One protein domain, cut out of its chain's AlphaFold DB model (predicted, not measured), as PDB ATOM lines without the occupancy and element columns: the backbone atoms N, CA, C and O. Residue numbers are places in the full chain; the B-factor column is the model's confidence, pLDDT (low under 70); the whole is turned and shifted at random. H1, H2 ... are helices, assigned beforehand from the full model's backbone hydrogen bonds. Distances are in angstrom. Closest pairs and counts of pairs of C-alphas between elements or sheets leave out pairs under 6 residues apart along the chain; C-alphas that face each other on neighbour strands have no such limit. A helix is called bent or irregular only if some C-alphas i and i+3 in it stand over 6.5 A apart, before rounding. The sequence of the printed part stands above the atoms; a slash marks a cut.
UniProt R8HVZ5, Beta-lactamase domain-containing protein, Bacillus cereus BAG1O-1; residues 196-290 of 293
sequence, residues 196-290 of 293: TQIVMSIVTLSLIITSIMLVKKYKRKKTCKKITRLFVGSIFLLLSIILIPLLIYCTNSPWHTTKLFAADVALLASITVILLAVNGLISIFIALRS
ATOM      1  N   THR A 196      42.920 -20.909  30.437       93.69
ATOM      2  CA  THR A 196      42.744 -21.943  29.409       93.69
ATOM      3  C   THR A 196      42.145 -23.215  30.002       93.69
ATOM      4  O   THR A 196      41.157 -23.735  29.485       93.69
ATOM      5  N   GLN A 197      42.683 -23.689  31.129       96.31
ATOM      6  CA  GLN A 197      42.185 -24.890  31.791       96.31
ATOM      7  C   GLN A 197      40.767 -24.704  32.348       96.31
ATOM      8  O   GLN A 197      39.949 -25.623  32.250       96.31
ATOM      9  N   ILE A 198      40.444 -23.524  32.892       96.69
ATOM     10  CA  ILE A 198      39.090 -23.192  33.365       96.69
ATOM     11  C   ILE A 198      38.094 -23.247  32.202       96.69
ATOM     12  O   ILE A 198      37.078 -23.938  32.298       96.69
ATOM     13  N   VAL A 199      38.396 -22.585  31.081       97.44
ATOM     14  CA  VAL A 199      37.531 -22.584  29.888       97.44
ATOM     15  C   VAL A 199      37.333 -24.004  29.359       97.44
ATOM     16  O   VAL A 199      36.198 -24.425  29.130       97.44
ATOM     17  N   MET A 200      38.410 -24.784  29.230       97.56
ATOM     18  CA  MET A 200      38.323 -26.178  28.786       97.56
ATOM     19  C   MET A 200      37.511 -27.052  29.746       97.56
ATOM     20  O   MET A 200      36.756 -27.919  29.298       97.56
ATOM     21  N   SER A 201      37.604 -26.807  31.054       97.94
ATOM     22  CA  SER A 201      36.804 -27.515  32.059       97.94
ATOM     23  C   SER A 201      35.317 -27.191  31.933       97.94
ATOM     24  O   SER A 201      34.490 -28.100  31.989       97.94
ATOM     25  N   ILE A 202      34.963 -25.925  31.685       98.25
ATOM     26  CA  ILE A 202      33.575 -25.500  31.444       98.25
ATOM     27  C   ILE A 202      33.021 -26.152  30.169       98.25
ATOM     28  O   ILE A 202      31.911 -26.690  30.184       98.25
ATOM     29  N   VAL A 203      33.795 -26.158  29.078       97.75
ATOM     30  CA  VAL A 203      33.410 -26.823  27.821       97.75
ATOM     31  C   VAL A 203      33.200 -28.321  28.047       97.75
ATOM     32  O   VAL A 203      32.166 -28.866  27.656       97.75
ATOM     33  N   THR A 204      34.132 -28.973  28.744       97.69
ATOM     34  CA  THR A 204      34.042 -30.397  29.089       97.69
ATOM     35  C   THR A 204      32.784 -30.682  29.914       97.69
ATOM     36  O   THR A 204      32.006 -31.573  29.570       97.69
ATOM     37  N   LEU A 205      32.518 -29.887  30.954       98.19
ATOM     38  CA  LEU A 205      31.336 -30.027  31.804       98.19
ATOM     39  C   LEU A 205      30.030 -29.840  31.013       98.19
ATOM     40  O   LEU A 205      29.096 -30.628  31.166       98.19
ATOM     41  N   SER A 206      29.976 -28.853  30.116       98.12
ATOM     42  CA  SER A 206      28.830 -28.627  29.226       98.12
ATOM     43  C   SER A 206      28.555 -29.832  28.314       98.12
ATOM     44  O   SER A 206      27.402 -30.247  28.139       98.12
ATOM     45  N   LEU A 207      29.605 -30.474  27.791       98.12
ATOM     46  CA  LEU A 207      29.480 -31.692  26.986       98.12
ATOM     47  C   LEU A 207      29.037 -32.911  27.810       98.12
ATOM     48  O   LEU A 207      28.272 -33.738  27.300       98.12
ATOM     49  N   ILE A 208      29.442 -33.012  29.080       97.94
ATOM     50  CA  ILE A 208      28.940 -34.039  30.011       97.94
ATOM     51  C   ILE A 208      27.438 -33.841  30.253       97.94
ATOM     52  O   ILE A 208      26.654 -34.782  30.098       97.94
ATOM     53  N   ILE A 209      27.009 -32.614  30.567       97.81
ATOM     54  CA  ILE A 209      25.589 -32.284  30.770       97.81
ATOM     55  C   ILE A 209      24.788 -32.611  29.504       97.81
ATOM     56  O   ILE A 209      23.741 -33.263  29.576       97.81
ATOM     57  N   THR A 210      25.317 -32.243  28.334       96.06
ATOM     58  CA  THR A 210      24.720 -32.567  27.033       96.06
ATOM     59  C   THR A 210      24.571 -34.079  26.845       96.06
ATOM     60  O   THR A 210      23.490 -34.531  26.462       96.06
ATOM     61  N   SER A 211      25.588 -34.868  27.208       95.19
ATOM     62  CA  SER A 211      25.545 -36.339  27.151       95.19
ATOM     63  C   SER A 211      24.392 -36.891  27.987       95.19
ATOM     64  O   SER A 211      23.561 -37.658  27.493       95.19
ATOM     65  N   ILE A 212      24.265 -36.433  29.237       95.62
ATOM     66  CA  ILE A 212      23.195 -36.854  30.153       95.62
ATOM     67  C   ILE A 212      21.816 -36.481  29.588       95.62
ATOM     68  O   ILE A 212      20.884 -37.295  29.604       95.62
ATOM     69  N   MET A 213      21.667 -35.264  29.059       93.50
ATOM     70  CA  MET A 213      20.414 -34.799  28.455       93.50
ATOM     71  C   MET A 213      20.037 -35.606  27.207       93.50
ATOM     72  O   MET A 213      18.865 -35.961  27.038       93.50
ATOM     73  N   LEU A 214      21.007 -35.930  26.348       92.00
ATOM     74  CA  LEU A 214      20.797 -36.747  25.154       92.00
ATOM     75  C   LEU A 214      20.378 -38.172  25.518       92.00
ATOM     76  O   LEU A 214      19.390 -38.662  24.970       92.00
ATOM     77  N   VAL A 215      21.028 -38.797  26.503       91.56
ATOM     78  CA  VAL A 215      20.643 -40.128  27.005       91.56
ATOM     79  C   VAL A 215      19.226 -40.113  27.587       91.56
ATOM     80  O   VAL A 215      18.408 -40.975  27.251       91.56
ATOM     81  N   LYS A 216      18.876 -39.107  28.405       90.62
ATOM     82  CA  LYS A 216      17.501 -38.941  28.918       90.62
ATOM     83  C   LYS A 216      16.492 -38.792  27.775       90.62
ATOM     84  O   LYS A 216      15.415 -39.389  27.826       90.62
ATOM     85  N   LYS A 217      16.828 -38.030  26.727       86.69
ATOM     86  CA  LYS A 217      15.961 -37.846  25.552       86.69
ATOM     87  C   LYS A 217      15.790 -39.140  24.756       86.69
ATOM     88  O   LYS A 217      14.666 -39.451  24.367       86.69
ATOM     89  N   TYR A 218      16.871 -39.896  24.570       85.44
ATOM     90  CA  TYR A 218      16.856 -41.205  23.921       85.44
ATOM     91  C   TYR A 218      15.935 -42.187  24.660       85.44
ATOM     92  O   TYR A 218      15.083 -42.818  24.034       85.44
ATOM     93  N   LYS A 219      16.028 -42.252  25.998       86.94
ATOM     94  CA  LYS A 219      15.164 -43.111  26.829       86.94
ATOM     95  C   LYS A 219      13.686 -42.705  26.775       86.94
ATOM     96  O   LYS A 219      12.823 -43.573  26.705       86.94
ATOM     97  N   ARG A 220      13.384 -41.401  26.751       84.19
ATOM     98  CA  ARG A 220      12.003 -40.873  26.719       84.19
ATOM     99  C   ARG A 220      11.301 -40.983  25.353       84.19
ATOM    100  O   ARG A 220      10.158 -40.557  25.256       84.19
ATOM    101  N   LYS A 221      11.963 -41.500  24.305       72.75
ATOM    102  CA  LYS A 221      11.416 -41.659  22.935       72.75
ATOM    103  C   LYS A 221      10.714 -40.402  22.371       72.75
ATOM    104  O   LYS A 221       9.778 -40.513  21.587       72.75
ATOM    105  N   LYS A 222      11.156 -39.195  22.752       67.75
ATOM    106  CA  LYS A 222      10.551 -37.939  22.266       67.75
ATOM    107  C   LYS A 222      10.793 -37.750  20.765       67.75
ATOM    108  O   LYS A 222      11.917 -37.941  20.294       67.75
ATOM    109  N   THR A 223       9.774 -37.279  20.045       66.56
ATOM    110  CA  THR A 223       9.895 -36.833  18.651       66.56
ATOM    111  C   THR A 223      10.930 -35.708  18.532       66.56
ATOM    112  O   THR A 223      11.074 -34.850  19.409       66.56
ATOM    113  N   CYS A 224      11.734 -35.756  17.472       71.19
ATOM    114  CA  CYS A 224      12.798 -34.796  17.186       71.19
ATOM    115  C   CYS A 224      12.790 -34.456  15.697       71.19
ATOM    116  O   CYS A 224      12.497 -35.321  14.878       71.19
ATOM    117  N   LYS A 225      13.214 -33.235  15.343       82.94
ATOM    118  CA  LYS A 225      13.526 -32.884  13.952       82.94
ATOM    119  C   LYS A 225      14.746 -33.693  13.494       82.94
ATOM    120  O   LYS A 225      15.871 -33.403  13.910       82.94
ATOM    121  N   LYS A 226      14.511 -34.731  12.683       85.25
ATOM    122  CA  LYS A 226      15.527 -35.701  12.236       85.25
ATOM    123  C   LYS A 226      16.743 -35.019  11.602       85.25
ATOM    124  O   LYS A 226      17.866 -35.282  12.018       85.25
ATOM    125  N   ILE A 227      16.512 -34.100  10.662       88.12
ATOM    126  CA  ILE A 227      17.571 -33.394   9.919       88.12
ATOM    127  C   ILE A 227      18.465 -32.586  10.866       88.12
ATOM    128  O   ILE A 227      19.681 -32.741  10.843       88.12
ATOM    129  N   THR A 228      17.876 -31.793  11.766       87.62
ATOM    130  CA  THR A 228      18.635 -30.987  12.735       87.62
ATOM    131  C   THR A 228      19.515 -31.856  13.633       87.62
ATOM    132  O   THR A 228      20.651 -31.498  13.924       87.62
ATOM    133  N   ARG A 229      19.013 -33.015  14.080       89.44
ATOM    134  CA  ARG A 229      19.789 -33.927  14.933       89.44
ATOM    135  C   ARG A 229      20.927 -34.620  14.194       89.44
ATOM    136  O   ARG A 229      21.986 -34.773  14.791       89.44
ATOM    137  N   LEU A 230      20.717 -34.998  12.934       92.06
ATOM    138  CA  LEU A 230      21.790 -35.512  12.085       92.06
ATOM    139  C   LEU A 230      22.869 -34.448  11.888       92.06
ATOM    140  O   LEU A 230      24.027 -34.728  12.152       92.06
ATOM    141  N   PHE A 231      22.486 -33.217  11.540       94.19
ATOM    142  CA  PHE A 231      23.431 -32.118  11.336       94.19
ATOM    143  C   PHE A 231      24.273 -31.820  12.587       94.19
ATOM    144  O   PHE A 231      25.499 -31.821  12.517       94.19
ATOM    145  N   VAL A 232      23.630 -31.650  13.750       93.81
ATOM    146  CA  VAL A 232      24.338 -31.422  15.025       93.81
ATOM    147  C   VAL A 232      25.247 -32.602  15.374       93.81
ATOM    148  O   VAL A 232      26.380 -32.402  15.804       93.81
ATOM    149  N   GLY A 233      24.767 -33.834  15.175       95.56
ATOM    150  CA  GLY A 233      25.560 -35.030  15.435       95.56
ATOM    151  C   GLY A 233      26.796 -35.128  14.538       95.56
ATOM    152  O   GLY A 233      27.887 -35.399  15.035       95.56
ATOM    153  N   SER A 234      26.644 -34.830  13.245       96.69
ATOM    154  CA  SER A 234      27.745 -34.785  12.281       96.69
ATOM    155  C   SER A 234      28.765 -33.700  12.618       96.69
ATOM    156  O   SER A 234      29.961 -33.962  12.526       96.69
ATOM    157  N   ILE A 235      28.328 -32.516  13.066       97.31
ATOM    158  CA  ILE A 235      29.244 -31.461  13.531       97.31
ATOM    159  C   ILE A 235      30.063 -31.941  14.728       97.31
ATOM    160  O   ILE A 235      31.277 -31.766  14.739       97.31
ATOM    161  N   PHE A 236      29.435 -32.564  15.730       97.88
ATOM    162  CA  PHE A 236      30.175 -33.067  16.889       97.88
ATOM    163  C   PHE A 236      31.199 -34.141  16.510       97.88
ATOM    164  O   PHE A 236      32.325 -34.096  17.003       97.88
ATOM    165  N   LEU A 237      30.857 -35.054  15.597       97.81
ATOM    166  CA  LEU A 237      31.818 -36.033  15.080       97.81
ATOM    167  C   LEU A 237      32.967 -35.363  14.324       97.81
ATOM    168  O   LEU A 237      34.128 -35.686  14.570       97.81
ATOM    169  N   LEU A 238      32.659 -34.392  13.465       97.94
ATOM    170  CA  LEU A 238      33.673 -33.648  12.724       97.94
ATOM    171  C   LEU A 238      34.641 -32.935  13.679       97.94
ATOM    172  O   LEU A 238      35.854 -33.071  13.546       97.94
ATOM    173  N   LEU A 239      34.112 -32.247  14.695       97.88
ATOM    174  CA  LEU A 239      34.921 -31.587  15.719       97.88
ATOM    175  C   LEU A 239      35.769 -32.584  16.519       97.88
ATOM    176  O   LEU A 239      36.924 -32.281  16.804       97.88
ATOM    177  N   SER A 240      35.253 -33.779  16.840       98.06
ATOM    178  CA  SER A 240      36.047 -34.802  17.541       98.06
ATOM    179  C   SER A 240      37.254 -35.281  16.729       98.06
ATOM    180  O   SER A 240      38.304 -35.554  17.305       98.06
ATOM    181  N   ILE A 241      37.131 -35.334  15.399       97.88
ATOM    182  CA  ILE A 241      38.215 -35.755  14.504       97.88
ATOM    183  C   ILE A 241      39.233 -34.622  14.327       97.88
ATOM    184  O   ILE A 241      40.434 -34.874  14.308       97.88
ATOM    185  N   ILE A 242      38.764 -33.376  14.215       97.75
ATOM    186  CA  ILE A 242      39.612 -32.224  13.882       97.75
ATOM    187  C   ILE A 242      40.354 -31.656  15.097       97.75
ATOM    188  O   ILE A 242      41.450 -31.130  14.928       97.75
ATOM    189  N   LEU A 243      39.807 -31.752  16.314       96.56
ATOM    190  CA  LEU A 243      40.314 -30.990  17.464       96.56
ATOM    191  C   LEU A 243      41.799 -31.248  17.780       96.56
ATOM    192  O   LEU A 243      42.558 -30.291  17.898       96.56
ATOM    193  N   ILE A 244      42.236 -32.508  17.894       96.94
ATOM    194  CA  ILE A 244      43.650 -32.820  18.188       96.94
ATOM    195  C   ILE A 244      44.574 -32.438  17.017       96.94
ATOM    196  O   ILE A 244      45.553 -31.738  17.270       96.94
ATOM    197  N   PRO A 245      44.294 -32.819  15.752       97.50
ATOM    198  CA  PRO A 245      45.079 -32.352  14.605       97.50
ATOM    199  C   PRO A 245      45.196 -30.828  14.522       97.50
ATOM    200  O   PRO A 245      46.278 -30.311  14.254       97.50
ATOM    201  N   LEU A 246      44.109 -30.107  14.806       96.50
ATOM    202  CA  LEU A 246      44.108 -28.649  14.834       96.50
ATOM    203  C   LEU A 246      45.002 -28.111  15.955       96.50
ATOM    204  O   LEU A 246      45.776 -27.193  15.711       96.50
ATOM    205  N   LEU A 247      44.954 -28.694  17.157       94.44
ATOM    206  CA  LEU A 247      45.855 -28.311  18.249       94.44
ATOM    207  C   LEU A 247      47.325 -28.561  17.888       94.44
ATOM    208  O   LEU A 247      48.157 -27.690  18.136       94.44
ATOM    209  N   ILE A 248      47.645 -29.703  17.270       96.69
ATOM    210  CA  ILE A 248      49.003 -30.014  16.791       96.69
ATOM    211  C   ILE A 248      49.459 -28.959  15.778       96.69
ATOM    212  O   ILE A 248      50.553 -28.414  15.912       96.69
ATOM    213  N   TYR A 249      48.605 -28.633  14.805       96.69
ATOM    214  CA  TYR A 249      48.891 -27.633  13.779       96.69
ATOM    215  C   TYR A 249      49.086 -26.232  14.378       96.69
ATOM    216  O   TYR A 249      50.090 -25.579  14.115       96.69
ATOM    217  N   CYS A 250      48.169 -25.776  15.235       94.25
ATOM    218  CA  CYS A 250      48.228 -24.442  15.835       94.25
ATOM    219  C   CYS A 250      49.416 -24.255  16.787       94.25
ATOM    220  O   CYS A 250      49.893 -23.136  16.949       94.25
ATOM    221  N   THR A 251      49.878 -25.326  17.435       91.12
ATOM    222  CA  THR A 251      50.990 -25.266  18.398       91.12
ATOM    223  C   THR A 251      52.334 -25.680  17.802       91.12
ATOM    224  O   THR A 251      53.346 -25.599  18.499       91.12
ATOM    225  N   ASN A 252      52.361 -26.154  16.547       93.88
ATOM    226  CA  ASN A 252      53.524 -26.791  15.915       93.88
ATOM    227  C   ASN A 252      54.200 -27.842  16.816       93.88
ATOM    228  O   ASN A 252      55.412 -28.044  16.766       93.88
ATOM    229  N   SER A 253      53.414 -28.492  17.677       93.25
ATOM    230  CA  SER A 253      53.911 -29.389  18.714       93.25
ATOM    231  C   SER A 253      53.270 -30.763  18.552       93.25
ATOM    232  O   SER A 253      52.040 -30.867  18.519       93.25
ATOM    233  N   PRO A 254      54.066 -31.844  18.479       95.88
ATOM    234  CA  PRO A 254      53.525 -33.193  18.490       95.88
ATOM    235  C   PRO A 254      52.674 -33.435  19.738       95.88
ATOM    236  O   PRO A 254      53.020 -32.997  20.837       95.88
ATOM    237  N   TRP A 255      51.606 -34.225  19.602       95.94
ATOM    238  CA  TRP A 255      50.699 -34.519  20.720       95.94
ATOM    239  C   TRP A 255      51.406 -35.130  21.939       95.94
ATOM    240  O   TRP A 255      51.014 -34.903  23.082       95.94
ATOM    241  N   HIS A 256      52.470 -35.902  21.704       93.94
ATOM    242  CA  HIS A 256      53.304 -36.436  22.777       93.94
ATOM    243  C   HIS A 256      53.949 -35.319  23.615       93.94
ATOM    244  O   HIS A 256      53.869 -35.365  24.839       93.94
ATOM    245  N   THR A 257      54.494 -34.284  22.974       93.44
ATOM    246  CA  THR A 257      55.073 -33.113  23.646       93.44
ATOM    247  C   THR A 257      54.017 -32.354  24.441       93.44
ATOM    248  O   THR A 257      54.253 -32.019  25.600       93.44
ATOM    249  N   THR A 258      52.819 -32.152  23.882       94.69
ATOM    250  CA  THR A 258      51.708 -31.511  24.608       94.69
ATOM    251  C   THR A 258      51.344 -32.281  25.876       94.69
ATOM    252  O   THR A 258      51.174 -31.674  26.927       94.69
ATOM    253  N   LYS A 259      51.289 -33.620  25.821       94.44
ATOM    254  CA  LYS A 259      51.030 -34.451  27.011       94.44
ATOM    255  C   LYS A 259      52.096 -34.302  28.096       94.44
ATOM    256  O   LYS A 259      51.760 -34.423  29.269       94.44
ATOM    257  N   LEU A 260      53.353 -34.067  27.722       93.62
ATOM    258  CA  LEU A 260      54.443 -33.886  28.677       93.62
ATOM    259  C   LEU A 260      54.446 -32.477  29.289       93.62
ATOM    260  O   LEU A 260      54.515 -32.342  30.504       93.62
ATOM    261  N   PHE A 261      54.330 -31.428  28.472       95.06
ATOM    262  CA  PHE A 261      54.491 -30.037  28.923       95.06
ATOM    263  C   PHE A 261      53.183 -29.340  29.345       95.06
ATOM    264  O   PHE A 261      53.225 -28.249  29.916       95.06
ATOM    265  N   ALA A 262      52.028 -29.949  29.055       95.75
ATOM    266  CA  ALA A 262      50.692 -29.440  29.376       95.75
ATOM    267  C   ALA A 262      49.711 -30.600  29.647       95.75
ATOM    268  O   ALA A 262      48.714 -30.790  28.941       95.75
ATOM    269  N   ALA A 263      50.036 -31.438  30.636       95.12
ATOM    270  CA  ALA A 263      49.330 -32.694  30.899       95.12
ATOM    271  C   ALA A 263      47.829 -32.509  31.207       95.12
ATOM    272  O   ALA A 263      47.002 -33.309  30.761       95.12
ATOM    273  N   ASP A 264      47.464 -31.437  31.914       96.12
ATOM    274  CA  ASP A 264      46.076 -31.081  32.228       96.12
ATOM    275  C   ASP A 264      45.280 -30.678  30.971       96.12
ATOM    276  O   ASP A 264      44.181 -31.190  30.738       96.12
ATOM    277  N   VAL A 265      45.855 -29.839  30.107       96.88
ATOM    278  CA  VAL A 265      45.293 -29.435  28.810       96.88
ATOM    279  C   VAL A 265      45.117 -30.653  27.909       96.88
ATOM    280  O   VAL A 265      44.050 -30.836  27.317       96.88
ATOM    281  N   ALA A 266      46.127 -31.523  27.829       96.88
ATOM    282  CA  ALA A 266      46.062 -32.728  27.011       96.88
ATOM    283  C   ALA A 266      44.974 -33.701  27.498       96.88
ATOM    284  O   ALA A 266      44.254 -34.287  26.677       96.88
ATOM    285  N   LEU A 267      44.806 -33.841  28.818       97.06
ATOM    286  CA  LEU A 267      43.734 -34.638  29.414       97.06
ATOM    287  C   LEU A 267      42.354 -34.057  29.079       97.06
ATOM    288  O   LEU A 267      41.497 -34.777  28.562       97.06
ATOM    289  N   LEU A 268      42.144 -32.759  29.317       98.00
ATOM    290  CA  LEU A 268      40.869 -32.085  29.043       98.00
ATOM    291  C   LEU A 268      40.496 -32.143  27.558       98.00
ATOM    292  O   LEU A 268      39.341 -32.415  27.220       98.00
ATOM    293  N   ALA A 269      41.462 -31.941  26.660       97.88
ATOM    294  CA  ALA A 269      41.254 -32.072  25.222       97.88
ATOM    295  C   ALA A 269      40.874 -33.509  24.834       97.88
ATOM    296  O   ALA A 269      39.925 -33.701  24.075       97.88
ATOM    297  N   SER A 270      41.546 -34.517  25.400       98.00
ATOM    298  CA  SER A 270      41.227 -35.930  25.145       98.00
ATOM    299  C   SER A 270      39.804 -36.280  25.594       98.00
ATOM    300  O   SER A 270      39.043 -36.880  24.835       98.00
ATOM    301  N   ILE A 271      39.402 -35.849  26.796       98.38
ATOM    302  CA  ILE A 271      38.034 -36.044  27.302       98.38
ATOM    303  C   ILE A 271      37.024 -35.307  26.413       98.38
ATOM    304  O   ILE A 271      35.988 -35.870  26.058       98.38
ATOM    305  N   THR A 272      37.332 -34.074  26.006       98.44
ATOM    306  CA  THR A 272      36.483 -33.272  25.110       98.44
ATOM    307  C   THR A 272      36.251 -33.980  23.775       98.44
ATOM    308  O   THR A 272      35.103 -34.085  23.345       98.44
ATOM    309  N   VAL A 273      37.300 -34.528  23.147       98.31
ATOM    310  CA  VAL A 273      37.189 -35.324  21.910       98.31
ATOM    311  C   VAL A 273      36.255 -36.518  22.099       98.31
ATOM    312  O   VAL A 273      35.346 -36.719  21.291       98.31
ATOM    313  N   ILE A 274      36.433 -37.280  23.181       98.44
ATOM    314  CA  ILE A 274      35.600 -38.455  23.476       98.44
ATOM    315  C   ILE A 274      34.135 -38.043  23.654       98.44
ATOM    316  O   ILE A 274      33.241 -38.652  23.068       98.44
ATOM    317  N   LEU A 275      33.870 -36.987  24.426       98.44
ATOM    318  CA  LEU A 275      32.511 -36.506  24.665       98.44
ATOM    319  C   LEU A 275      31.855 -35.956  23.397       98.44
ATOM    320  O   LEU A 275      30.663 -36.181  23.192       98.44
ATOM    321  N   LEU A 276      32.604 -35.264  22.535       98.56
ATOM    322  CA  LEU A 276      32.122 -34.838  21.221       98.56
ATOM    323  C   LEU A 276      31.718 -36.052  20.378       98.56
ATOM    324  O   LEU A 276      30.598 -36.088  19.866       98.56
ATOM    325  N   ALA A 277      32.563 -37.083  20.313       98.31
ATOM    326  CA  ALA A 277      32.255 -38.298  19.568       98.31
ATOM    327  C   ALA A 277      30.993 -38.999  20.107       98.31
ATOM    328  O   ALA A 277      30.063 -39.289  19.350       98.31
ATOM    329  N   VAL A 278      30.907 -39.195  21.426       97.75
ATOM    330  CA  VAL A 278      29.752 -39.820  22.094       97.75
ATOM    331  C   VAL A 278      28.470 -39.013  21.865       97.75
ATOM    332  O   VAL A 278      27.448 -39.574  21.460       97.75
ATOM    333  N   ASN A 279      28.509 -37.694  22.066       97.38
ATOM    334  CA  ASN A 279      27.361 -36.814  21.833       97.38
ATOM    335  C   ASN A 279      26.919 -36.816  20.365       97.38
ATOM    336  O   ASN A 279      25.712 -36.787  20.084       97.38
ATOM    337  N   GLY A 280      27.880 -36.867  19.441       97.19
ATOM    338  CA  GLY A 280      27.645 -36.982  18.008       97.19
ATOM    339  C   GLY A 280      26.902 -38.267  17.653       97.19
ATOM    340  O   GLY A 280      25.806 -38.215  17.086       97.19
ATOM    341  N   LEU A 281      27.435 -39.415  18.088       96.31
ATOM    342  CA  LEU A 281      26.835 -40.732  17.863       96.31
ATOM    343  C   LEU A 281      25.428 -40.834  18.462       96.31
ATOM    344  O   LEU A 281      24.489 -41.212  17.760       96.31
ATOM    345  N   ILE A 282      25.239 -40.449  19.731       94.31
ATOM    346  CA  ILE A 282      23.919 -40.505  20.381       94.31
ATOM    347  C   ILE A 282      22.911 -39.621  19.631       94.31
ATOM    348  O   ILE A 282      21.759 -40.019  19.439       94.31
ATOM    349  N   SER A 283      23.326 -38.433  19.175       93.88
ATOM    350  CA  SER A 283      22.455 -37.529  18.413       93.88
ATOM    351  C   SER A 283      21.997 -38.146  17.091       93.88
ATOM    352  O   SER A 283      20.805 -38.067  16.770       93.88
ATOM    353  N   ILE A 284      22.903 -38.811  16.368       93.25
ATOM    354  CA  ILE A 284      22.592 -39.526  15.125       93.25
ATOM    355  C   ILE A 284      21.668 -40.717  15.405       93.25
ATOM    356  O   ILE A 284      20.630 -40.843  14.753       93.25
ATOM    357  N   PHE A 285      21.950 -41.536  16.424       91.38
ATOM    358  CA  PHE A 285      21.086 -42.664  16.799       91.38
ATOM    359  C   PHE A 285      19.664 -42.226  17.171       91.38
ATOM    360  O   PHE A 285      18.690 -42.859  16.754       91.38
ATOM    361  N   ILE A 286      19.512 -41.125  17.920       89.81
ATOM    362  CA  ILE A 286      18.193 -40.542  18.215       89.81
ATOM    363  C   ILE A 286      17.475 -40.149  16.916       89.81
ATOM    364  O   ILE A 286      16.277 -40.409  16.782       89.81
ATOM    365  N   ALA A 287      18.182 -39.534  15.963       89.62
ATOM    366  CA  ALA A 287      17.603 -39.106  14.693       89.62
ATOM    367  C   ALA A 287      17.130 -40.293  13.839       89.62
ATOM    368  O   ALA A 287      16.025 -40.256  13.291       89.62
ATOM    369  N   LEU A 288      17.934 -41.357  13.764       87.50
ATOM    370  CA  LEU A 288      17.608 -42.577  13.023       87.50
ATOM    371  C   LEU A 288      16.409 -43.322  13.626       87.50
ATOM    372  O   LEU A 288      15.601 -43.871  12.882       87.50
ATOM    373  N   ARG A 289      16.248 -43.287  14.956       84.06
ATOM    374  CA  ARG A 289      15.116 -43.909  15.662       84.06
ATOM    375  C   ARG A 289      13.821 -43.088  15.597       84.06
ATOM    376  O   ARG A 289      12.743 -43.636  15.827       84.06
ATOM    377  N   SER A 290      13.899 -41.780  15.342       74.69
ATOM    378  CA  SER A 290      12.701 -40.936  15.260       74.69
ATOM    379  C   SER A 290      11.874 -41.290  14.018       74.69
ATOM    380  O   SER A 290      12.394 -41.291  12.901       74.69
TER     381      SER A 290
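What this domain is: This is residues 196 to 290 of the 293 residues of the protein "Beta-lactamase domain-containing protein" of Bacillus cereus BAG1O-1 (UniProt R8HVZ5). Three long helices run lengthwise in a rod, with H4 between H1 and the bent helix H2, slanting from beside H1 toward the first arm of H2. H4 touches both, while H1 stays apart from both arms of H2; the short helix H3 sits at one end, where H2 ends and H4 begins. The printed part has 95 residues with four named helices, in the order H1, H2, H3, H4, and no named strand: the class is all helix. The whole is only just loose, close to compact, with a radius of gyration of the C-alphas of 15.1 A, and it spans 46 by 21 by 16 A.

How they stand to each other: H1, residues 196 to 219, touches H4, residues 263 to 289, closest at the C-alphas of Thr 204 and Thr 272, 5.5 A apart. They run the same way at a shallow tilt of 23 degrees. H2, residues 226 to 251, was assigned as one helix by its hydrogen bonds but is bent: C-alphas 241 and 244 are 7.2 A apart, and its arms, H2a of residues 226 to 241 and H2b of residues 244 to 251, stand at a steep tilt of 52 degrees. H2a touches H4, opposite ways at a shallow tilt of 25 degrees, with the C-alphas of Gly 233 and Gly 280 closest at 3.8 A. H2b only just touches H4, with 3 pairs of C-alphas within 8 A, and H4 touches H2b with residues 269 to 273 alone; the closest C-alphas, of Ile 244 and Ala 269, are 7.5 A apart. H3, residues 255 to 261, is close to H2b but not clearly touching, with the C-alphas of Ile 248 and Trp 255 closest at 6.2 A. H3 and H4 touch only at the corner by their link, closest at the C-alphas of Lys 259 and Ala 266, 5.3 A apart. H4 is the hub, and the helix packing is only just mostly aligned, with 2 of 3 pairs at a shallow tilt. In H1, H2a, H2b, H3 and H4 every O i to N i+4 pair is within hydrogen-bond range.

Where its parts are: H1 begins at C-alpha 196, (42.744, -21.943, 29.409), and is 34.9 A long. H2a is 22.8 A long from C-alpha 226 at (15.527, -35.701, 12.236), and H2b is 10.5 A long. H3 is 10.1 A long. H4, the longest helix by residues, is 39.1 A long and ends at C-alpha 289, (15.116, -43.909, 15.662).

The domain as a whole: The two C-alphas farthest apart, of Thr 223 and Phe 261, are 46.3 A apart. The printed part has no cut and no long link. Mean pLDDT of the printed part is 93.5; residues 222 to 223 are under 70.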